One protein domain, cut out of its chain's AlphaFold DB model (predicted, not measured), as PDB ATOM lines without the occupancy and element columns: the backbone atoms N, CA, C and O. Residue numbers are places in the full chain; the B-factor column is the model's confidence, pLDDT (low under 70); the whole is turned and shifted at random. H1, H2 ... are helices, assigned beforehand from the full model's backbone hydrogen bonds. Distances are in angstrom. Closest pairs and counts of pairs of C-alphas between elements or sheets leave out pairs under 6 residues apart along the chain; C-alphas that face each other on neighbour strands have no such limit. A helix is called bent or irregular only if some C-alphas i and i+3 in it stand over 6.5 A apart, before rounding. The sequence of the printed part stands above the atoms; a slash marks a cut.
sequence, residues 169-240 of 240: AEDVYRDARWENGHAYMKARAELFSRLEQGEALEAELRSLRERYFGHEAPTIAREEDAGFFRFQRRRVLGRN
ATOM      1  N   ALA A 169     175.050 240.060 228.345       97.19
ATOM      2  CA  ALA A 169     175.594 239.462 227.127       97.19
ATOM      3  C   ALA A 169     176.203 238.069 227.389       97.19
ATOM      4  O   ALA A 169     175.971 237.137 226.619       97.19
ATOM      5  N   GLU A 170     176.925 237.901 228.503       96.25
ATOM      6  CA  GLU A 170     177.435 236.587 228.915       96.25
ATOM      7  C   GLU A 170     176.300 235.586 229.194       96.25
ATOM      8  O   GLU A 170     176.422 234.417 228.836       96.25
ATOM      9  N   ASP A 171     175.197 236.022 229.810       96.00
ATOM     10  CA  ASP A 171     174.037 235.157 230.055       96.00
ATOM     11  C   ASP A 171     173.406 234.684 228.746       96.00
ATOM     12  O   ASP A 171     173.128 233.500 228.602       96.00
ATOM     13  N   VAL A 172     173.239 235.573 227.760       95.38
ATOM     14  CA  VAL A 172     172.720 235.198 226.433       95.38
ATOM     15  C   VAL A 172     173.609 234.144 225.775       95.38
ATOM     16  O   VAL A 172     173.108 233.156 225.240       95.38
ATOM     17  N   TYR A 173     174.928 234.326 225.845       94.94
ATOM     18  CA  TYR A 173     175.880 233.353 225.317       94.94
ATOM     19  C   TYR A 173     175.776 231.992 226.028       94.94
ATOM     20  O   TYR A 173     175.751 230.951 225.369       94.94
ATOM     21  N   ARG A 174     175.689 231.985 227.364       93.69
ATOM     22  CA  ARG A 174     175.536 230.756 228.163       93.69
ATOM     23  C   ARG A 174     174.220 230.048 227.866       93.69
ATOM     24  O   ARG A 174     174.222 228.833 227.699       93.69
ATOM     25  N   ASP A 175     173.129 230.799 227.754       92.44
ATOM     26  CA  ASP A 175     171.803 230.281 227.423       92.44
ATOM     27  C   ASP A 175     171.838 229.543 226.076       92.44
ATOM     28  O   ASP A 175     171.497 228.360 226.019       92.44
ATOM     29  N   ALA A 176     172.369 230.186 225.030       93.38
ATOM     30  CA  ALA A 176     172.520 229.573 223.711       93.38
ATOM     31  C   ALA A 176     173.436 228.336 223.742       93.38
ATOM     32  O   ALA A 176     173.149 227.312 223.118       93.38
ATOM     33  N   ARG A 177     174.537 228.396 224.503       93.56
ATOM     34  CA  ARG A 177     175.461 227.266 224.659       93.56
ATOM     35  C   ARG A 177     174.795 226.071 225.344       93.56
ATOM     36  O   ARG A 177     175.032 224.936 224.931       93.56
ATOM     37  N   TRP A 178     173.971 226.306 226.362       94.12
ATOM     38  CA  TRP A 178     173.202 225.259 227.037       94.12
ATOM     39  C   TRP A 178     172.141 224.644 226.137       94.12
ATOM     40  O   TRP A 178     172.015 223.423 226.109       94.12
ATOM     41  N   GLU A 179     171.406 225.460 225.386       93.44
ATOM     42  CA  GLU A 179     170.407 224.980 224.426       93.44
ATOM     43  C   GLU A 179     171.048 224.081 223.364       93.44
ATOM     44  O   GLU A 179     170.590 222.958 223.139       93.44
ATOM     45  N   ASN A 180     172.173 224.522 222.795       96.62
ATOM     46  CA  ASN A 180     172.954 223.734 221.847       96.62
ATOM     47  C   ASN A 180     173.463 222.421 222.470       96.62
ATOM     48  O   ASN A 180     173.366 221.357 221.862       96.62
ATOM     49  N   GLY A 181     173.942 222.476 223.715       96.31
ATOM     50  CA  GLY A 181     174.368 221.303 224.473       96.31
ATOM     51  C   GLY A 181     173.246 220.298 224.743       96.31
ATOM     52  O   GLY A 181     173.443 219.096 224.579       96.31
ATOM     53  N   HIS A 182     172.048 220.757 225.108       94.75
ATOM     54  CA  HIS A 182     170.892 219.879 225.305       94.75
ATOM     55  C   HIS A 182     170.427 219.236 223.996       94.75
ATOM     56  O   HIS A 182     170.142 218.035 223.973       94.75
ATOM     57  N   ALA A 183     170.392 220.002 222.905       97.12
ATOM     58  CA  ALA A 183     170.076 219.475 221.582       97.12
ATOM     59  C   ALA A 183     171.101 218.412 221.142       97.12
ATOM     60  O   ALA A 183     170.708 217.335 220.684       97.12
ATOM     61  N   TYR A 184     172.392 218.653 221.393       98.00
ATOM     62  CA  TYR A 184     173.449 217.664 221.196       98.00
ATOM     63  C   TYR A 184     173.202 216.387 222.009       98.00
ATOM     64  O   TYR A 184     173.232 215.294 221.449       98.00
ATOM     65  N   MET A 185     172.909 216.501 223.309       96.94
ATOM     66  CA  MET A 185     172.672 215.334 224.169       96.94
ATOM     67  C   MET A 185     171.470 214.503 223.710       96.94
ATOM     68  O   MET A 185     171.519 213.275 223.775       96.94
ATOM     69  N   LYS A 186     170.415 215.153 223.204       96.94
ATOM     70  CA  LYS A 186     169.265 214.466 222.606       96.94
ATOM     71  C   LYS A 186     169.674 213.704 221.343       96.94
ATOM     72  O   LYS A 186     169.430 212.506 221.256       96.94
ATOM     73  N   ALA A 187     170.346 214.367 220.403       97.81
ATOM     74  CA  ALA A 187     170.811 213.734 219.169       97.81
ATOM     75  C   ALA A 187     171.801 212.586 219.443       97.81
ATOM     76  O   ALA A 187     171.751 211.544 218.794       97.81
ATOM     77  N   ARG A 188     172.660 212.744 220.456       97.19
ATOM     78  CA  ARG A 188     173.569 211.702 220.937       97.19
ATOM     79  C   ARG A 188     172.786 210.486 221.425       97.19
ATOM     80  O   ARG A 188     173.073 209.380 220.986       97.19
ATOM     81  N   ALA A 189     171.787 210.675 222.289       96.25
ATOM     82  CA  ALA A 189     170.939 209.581 222.771       96.25
ATOM     83  C   ALA A 189     170.216 208.852 221.622       96.25
ATOM     84  O   ALA A 189     170.108 207.628 221.634       96.25
ATOM     85  N   GLU A 190     169.786 209.587 220.596       96.56
ATOM     86  CA  GLU A 190     169.190 208.994 219.402       96.56
ATOM     87  C   GLU A 190     170.186 208.130 218.605       96.56
ATOM     88  O   GLU A 190     169.785 207.077 218.114       96.56
ATOM     89  N   LEU A 191     171.468 208.505 218.504       96.88
ATOM     90  CA  LEU A 191     172.489 207.657 217.868       96.88
ATOM     91  C   LEU A 191     172.665 206.333 218.620       96.88
ATOM     92  O   LEU A 191     172.638 205.276 217.994       96.88
ATOM     93  N   PHE A 192     172.740 206.380 219.954       95.81
ATOM     94  CA  PHE A 192     172.819 205.171 220.787       95.81
ATOM     95  C   PHE A 192     171.591 204.260 220.663       95.81
ATOM     96  O   PHE A 192     171.695 203.071 220.932       95.81
ATOM     97  N   SER A 193     170.430 204.791 220.266       95.88
ATOM     98  CA  SER A 193     169.230 203.971 220.036       95.88
ATOM     99  C   SER A 193     169.197 203.280 218.670       95.88
ATOM    100  O   SER A 193     168.373 202.394 218.458       95.88
ATOM    101  N   ARG A 194     170.044 203.712 217.725       95.25
ATOM    102  CA  ARG A 194     170.016 203.263 216.322       95.25
ATOM    103  C   ARG A 194     171.236 202.443 215.924       95.25
ATOM    104  O   ARG A 194     171.146 201.680 214.969       95.25
ATOM    105  N   LEU A 195     172.369 202.655 216.589       94.75
ATOM    106  CA  LEU A 195     173.649 202.057 216.233       94.75
ATOM    107  C   LEU A 195     174.202 201.251 217.402       94.75
ATOM    108  O   LEU A 195     174.201 201.709 218.545       94.75
ATOM    109  N   GLU A 196     174.729 200.076 217.079       93.50
ATOM    110  CA  GLU A 196     175.497 199.263 218.013       93.50
ATOM    111  C   GLU A 196     176.848 199.916 218.327       93.50
ATOM    112  O   GLU A 196     177.386 200.714 217.553       93.50
ATOM    113  N   GLN A 197     177.417 199.544 219.470       91.94
ATOM    114  CA  GLN A 197     178.751 199.984 219.865       91.94
ATOM    115  C   GLN A 197     179.793 199.525 218.835       91.94
ATOM    116  O   GLN A 197     179.837 198.355 218.458       91.94
ATOM    117  N   GLY A 198     180.652 200.445 218.395       94.06
ATOM    118  CA  GLY A 198     181.699 200.155 217.422       94.06
ATOM    119  C   GLY A 198     182.069 201.361 216.567       94.06
ATOM    120  O   GLY A 198     181.640 202.486 216.815       94.06
ATOM    121  N   GLU A 199     182.862 201.110 215.528       94.88
ATOM    122  CA  GLU A 199     183.459 202.153 214.685       94.88
ATOM    123  C   GLU A 199     182.420 203.053 213.995       94.88
ATOM    124  O   GLU A 199     182.615 204.265 213.909       94.88
ATOM    125  N   ALA A 200     181.286 202.488 213.566       94.69
ATOM    126  CA  ALA A 200     180.209 203.248 212.931       94.69
ATOM    127  C   ALA A 200     179.580 204.281 213.884       94.69
ATOM    128  O   ALA A 200     179.377 205.432 213.501       94.69
ATOM    129  N   LEU A 201     179.316 203.893 215.137       96.12
ATOM    130  CA  LEU A 201     178.805 204.808 216.158       96.12
ATOM    131  C   LEU A 201     179.835 205.899 216.481       96.12
ATOM    132  O   LEU A 201     179.473 207.070 216.573       96.12
ATOM    133  N   GLU A 202     181.116 205.546 216.597       95.94
ATOM    134  CA  GLU A 202     182.175 206.519 216.883       95.94
ATOM    135  C   GLU A 202     182.369 207.548 215.762       95.94
ATOM    136  O   GLU A 202     182.601 208.732 216.031       95.94
ATOM    137  N   ALA A 203     182.235 207.129 214.501       96.81
ATOM    138  CA  ALA A 203     182.266 208.037 213.359       96.81
ATOM    139  C   ALA A 203     181.103 209.045 213.409       96.81
ATOM    140  O   ALA A 203     181.330 210.254 213.312       96.81
ATOM    141  N   GLU A 204     179.877 208.573 213.652       98.00
ATOM    142  CA  GLU A 204     178.695 209.436 213.769       98.00
ATOM    143  C   GLU A 204     178.775 210.373 214.979       98.00
ATOM    144  O   GLU A 204     178.454 211.559 214.875       98.00
ATOM    145  N   LEU A 205     179.269 209.892 216.123       97.81
ATOM    146  CA  LEU A 205     179.486 210.725 217.306       97.81
ATOM    147  C   LEU A 205     180.515 211.831 217.043       97.81
ATOM    148  O   LEU A 205     180.337 212.956 217.517       97.81
ATOM    149  N   ARG A 206     181.575 211.551 216.277       97.81
ATOM    150  CA  ARG A 206     182.559 212.562 215.866       97.81
ATOM    151  C   ARG A 206     181.915 213.645 215.005       97.81
ATOM    152  O   ARG A 206     181.990 214.820 215.366       97.81
ATOM    153  N   SER A 207     181.211 213.257 213.942       98.06
ATOM    154  CA  SER A 207     180.503 214.201 213.070       98.06
ATOM    155  C   SER A 207     179.418 214.983 213.813       98.06
ATOM    156  O   SER A 207     179.201 216.165 213.540       98.06
ATOM    157  N   LEU A 208     178.752 214.362 214.790       98.25
ATOM    158  CA  LEU A 208     177.777 215.036 215.639       98.25
ATOM    159  C   LEU A 208     178.442 216.120 216.501       98.25
ATOM    160  O   LEU A 208     177.950 217.247 216.541       98.25
ATOM    161  N   ARG A 209     179.568 215.818 217.160       98.38
ATOM    162  CA  ARG A 209     180.299 216.808 217.971       98.38
ATOM    163  C   ARG A 209     180.787 217.976 217.117       98.38
ATOM    164  O   ARG A 209     180.624 219.121 217.525       98.38
ATOM    165  N   GLU A 210     181.325 217.710 215.929       98.12
ATOM    166  CA  GLU A 210     181.762 218.752 214.988       98.12
ATOM    167  C   GLU A 210     180.605 219.662 214.560       98.12
ATOM    168  O   GLU A 210     180.750 220.883 214.573       98.12
ATOM    169  N   ARG A 211     179.431 219.090 214.265       98.25
ATOM    170  CA  ARG A 211     178.240 219.859 213.875       98.25
ATOM    171  C   ARG A 211     177.763 220.812 214.971       98.25
ATOM    172  O   ARG A 211     177.363 221.929 214.662       98.25
ATOM    173  N   TYR A 212     177.779 220.368 216.225       98.06
ATOM    174  CA  TYR A 212     177.266 221.154 217.351       98.06
ATOM    175  C   TYR A 212     178.311 222.103 217.947       98.06
ATOM    176  O   TYR A 212     177.954 223.183 218.409       98.06
ATOM    177  N   PHE A 213     179.591 221.730 217.965       97.25
ATOM    178  CA  PHE A 213     180.617 222.440 218.738       97.25
ATOM    179  C   PHE A 213     181.813 222.920 217.910       97.25
ATOM    180  O   PHE A 213     182.653 223.660 218.425       97.25
ATOM    181  N   GLY A 214     181.902 222.535 216.633       97.25
ATOM    182  CA  GLY A 214     182.968 222.952 215.725       97.25
ATOM    183  C   GLY A 214     184.353 222.731 216.331       97.25
ATOM    184  O   GLY A 214     184.733 221.609 216.655       97.25
ATOM    185  N   HIS A 215     185.088 223.823 216.539       97.00
ATOM    186  CA  HIS A 215     186.436 223.801 217.111       97.00
ATOM    187  C   HIS A 215     186.528 223.190 218.523       97.00
ATOM    188  O   HIS A 215     187.597 222.722 218.909       97.00
ATOM    189  N   GLU A 216     185.438 223.164 219.297       96.94
ATOM    190  CA  GLU A 216     185.420 222.544 220.628       96.94
ATOM    191  C   GLU A 216     185.133 221.036 220.585       96.94
ATOM    192  O   GLU A 216     185.273 220.368 221.611       96.94
ATOM    193  N   ALA A 217     184.773 220.468 219.429       98.06
ATOM    194  CA  ALA A 217     184.439 219.049 219.297       98.06
ATOM    195  C   ALA A 217     185.519 218.096 219.853       98.06
ATOM    196  O   ALA A 217     185.147 217.163 220.570       98.06
ATOM    197  N   PRO A 218     186.835 218.325 219.641       97.56
ATOM    198  CA  PRO A 218     187.875 217.490 220.246       97.56
ATOM    199  C   PRO A 218     187.915 217.587 221.776       97.56
ATOM    200  O   PRO A 218     188.238 216.611 222.446       97.56
ATOM    201  N   THR A 219     187.595 218.752 222.344       97.81
ATOM    202  CA  THR A 219     187.517 218.933 223.801       97.81
ATOM    203  C   THR A 219     186.318 218.187 224.366       97.81
ATOM    204  O   THR A 219     186.476 217.456 225.338       97.81
ATOM    205  N   ILE A 220     185.151 218.311 223.724       97.50
ATOM    206  CA  ILE A 220     183.940 217.574 224.104       97.50
ATOM    207  C   ILE A 220     184.173 216.060 224.017       97.50
ATOM    208  O   ILE A 220     183.794 215.341 224.931       97.50
ATOM    209  N   ALA A 221     184.861 215.571 222.981       97.56
ATOM    210  CA  ALA A 221     185.202 214.152 222.868       97.56
ATOM    211  C   ALA A 221     186.045 213.661 224.060       97.56
ATOM    212  O   ALA A 221     185.652 212.714 224.728       97.56
ATOM    213  N   ARG A 222     187.142 214.358 224.399       97.94
ATOM    214  CA  ARG A 222     187.986 213.986 225.552       97.94
ATOM    215  C   ARG A 222     187.245 214.060 226.886       97.94
ATOM    216  O   ARG A 222     187.500 213.252 227.771       97.94
ATOM    217  N   GLU A 223     186.375 215.059 227.044       97.50
ATOM    218  CA  GLU A 223     185.495 215.184 228.207       97.50
ATOM    219  C   GLU A 223     184.618 213.926 228.342       97.50
ATOM    220  O   GLU A 223     184.597 213.298 229.399       97.50
ATOM    221  N   GLU A 224     183.966 213.501 227.260       96.38
ATOM    222  CA  GLU A 224     183.098 212.321 227.250       96.38
ATOM    223  C   GLU A 224     183.852 211.006 227.466       96.38
ATOM    224  O   GLU A 224     183.371 210.161 228.222       96.38
ATOM    225  N   ASP A 225     185.039 210.854 226.876       95.75
ATOM    226  CA  ASP A 225     185.904 209.683 227.074       95.75
ATOM    227  C   ASP A 225     186.337 209.549 228.543       95.75
ATOM    228  O   ASP A 225     186.478 208.445 229.070       95.75
ATOM    229  N   ALA A 226     186.490 210.679 229.240       96.88
ATOM    230  CA  ALA A 226     186.749 210.733 230.677       96.88
ATOM    231  C   ALA A 226     185.478 210.569 231.540       96.88
ATOM    232  O   ALA A 226     185.539 210.714 232.763       96.88
ATOM    233  N   GLY A 227     184.316 210.304 230.933       95.44
ATOM    234  CA  GLY A 227     183.028 210.189 231.619       95.44
ATOM    235  C   GLY A 227     182.435 211.528 232.070       95.44
ATOM    236  O   GLY A 227     181.500 211.558 232.873       95.44
ATOM    237  N   PHE A 228     182.962 212.651 231.579       95.31
ATOM    238  CA  PHE A 228     182.490 213.987 231.913       95.31
ATOM    239  C   PHE A 228     181.522 214.519 230.851       95.31
ATOM    240  O   PHE A 228     181.910 214.979 229.783       95.31
ATOM    241  N   PHE A 229     180.232 214.542 231.184       93.94
ATOM    242  CA  PHE A 229     179.181 215.069 230.310       93.94
ATOM    243  C   PHE A 229     178.712 216.439 230.796       93.94
ATOM    244  O   PHE A 229     177.780 216.554 231.598       93.94
ATOM    245  N   ARG A 230     179.348 217.513 230.314       92.06
ATOM    246  CA  ARG A 230     179.118 218.873 230.837       92.06
ATOM    247  C   ARG A 230     177.645 219.303 230.820       92.06
ATOM    248  O   ARG A 230     177.206 219.972 231.750       92.06
ATOM    249  N   PHE A 231     176.891 218.878 229.804       93.88
ATOM    250  CA  PHE A 231     175.489 219.250 229.588       93.88
ATOM    251  C   PHE A 231     174.479 218.326 230.287       93.88
ATOM    252  O   PHE A 231     173.277 218.560 230.205       93.88
ATOM    253  N   GLN A 232     174.945 217.293 230.997       91.75
ATOM    254  CA  GLN A 232     174.120 216.548 231.961       91.75
ATOM    255  C   GLN A 232     174.132 217.201 233.348       91.75
ATOM    256  O   GLN A 232     173.341 216.848 234.220       91.75
ATOM    257  N   ARG A 233     175.049 218.146 233.581       89.44
ATOM    258  CA  ARG A 233     175.155 218.838 234.862       89.44
ATOM    259  C   ARG A 233     173.984 219.794 235.046       89.44
ATOM    260  O   ARG A 233     173.372 220.268 234.096       89.44
ATOM    261  N   ARG A 234     173.722 220.141 236.301       87.31
ATOM    262  CA  ARG A 234     172.736 221.161 236.633       87.31
ATOM    263  C   ARG A 234     173.181 222.541 236.129       87.31
ATOM    264  O   ARG A 234     174.277 223.003 236.460       87.31
ATOM    265  N   ARG A 235     172.298 223.201 235.380       90.88
ATOM    266  CA  ARG A 235     172.414 224.613 235.002       90.88
ATOM    267  C   ARG A 235     172.073 225.517 236.189       90.88
ATOM    268  O   ARG A 235     171.168 225.223 236.966       90.88
ATOM    269  N   VAL A 236     172.810 226.610 236.306       93.06
ATOM    270  CA  VAL A 236     172.675 227.676 237.298       93.06
ATOM    271  C   VAL A 236     172.533 228.985 236.528       93.06
ATOM    272  O   VAL A 236     173.500 229.555 236.018       93.06
ATOM    273  N   LEU A 237     171.293 229.453 236.438       94.06
ATOM    274  CA  LEU A 237     170.911 230.650 235.702       94.06
ATOM    275  C   LEU A 237     171.644 231.879 236.252       94.06
ATOM    276  O   LEU A 237     171.715 232.079 237.465       94.06
ATOM    277  N   GLY A 238     172.184 232.696 235.343       91.56
ATOM    278  CA  GLY A 238     172.991 233.875 235.671       91.56
ATOM    279  C   GLY A 238     174.466 233.585 235.968       91.56
ATOM    280  O   GLY A 238     175.182 234.511 236.361       91.56
ATOM    281  N   ARG A 239     174.912 232.327 235.801       86.94
ATOM    282  CA  ARG A 239     176.279 231.888 236.105       86.94
ATOM    283  C   ARG A 239     176.902 230.981 235.046       86.94
ATOM    284  O   ARG A 239     177.999 231.291 234.583       86.94
ATOM    285  N   ASN A 240     176.279 229.843 234.725       78.25
ATOM    286  CA  ASN A 240     176.835 228.868 233.779       78.25
ATOM    287  C   ASN A 240     175.877 228.512 232.657       78.25
ATOM    288  O   ASN A 240     174.643 228.590 232.829       78.25
TER     289      ASN A 240
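What this domain is: This is residues 169 to 240 of the 240 residues of an uncharacterized protein of Pyxidicoccus fallax (UniProt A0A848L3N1). One long helix, H1, makes the longest axis; bent helix H2 folds back, its arm H2a packing on H1 residues 180 to 192 and its arm H2b turning away from H1. A tail, residues 226 to 240, leads back toward H1's beginning. The 72 printed residues include two named helices, H1 then H2, and no named strand: all helix, only just compact, close to loose, radius of gyration of the C-alphas 13.0 A, spans 40 by 22 by 20 A.

Where its parts are: H1, residues 169 to 194, measures 38.2 A from C-alpha 169 at (175.594, 239.462, 227.127). H2, residues 199 to 225, was assigned as one helix by its hydrogen bonds but is bent, C-alphas 212 and 215 being 9.5 A apart. H2a is residues 199 to 212, 20.2 A; H2b, residues 215 to 225, 17.3 A, ends at (185.904, 209.683, 227.074) and is irregular, C-alphas 215 and 218 being 7.2 A apart.

How they stand to each other: H1 and H2a form a helical hairpin and touch, closest C-alphas Tyr 184 and Tyr 212 at 6.4 A, with a shallow tilt of 20 degrees, opposite ways. H2a, with residues 206 to 210 alone, touches H2b, closest C-alphas Arg 209 and Ala 217 at 4.9 A, at a steep tilt of 45 degrees. H1 and H2b are apart. Every O i to N i+4 pair is within hydrogen-bond range in H1 and H2a, and 6 of 7 in H2b.

The domain as a whole: The farthest C-alphas, Ala 169 and Glu 196, are 41.2 A apart. The printed part has no cut, the link H1 to H2 is tight, and no printed residue is under 70 in pLDDT.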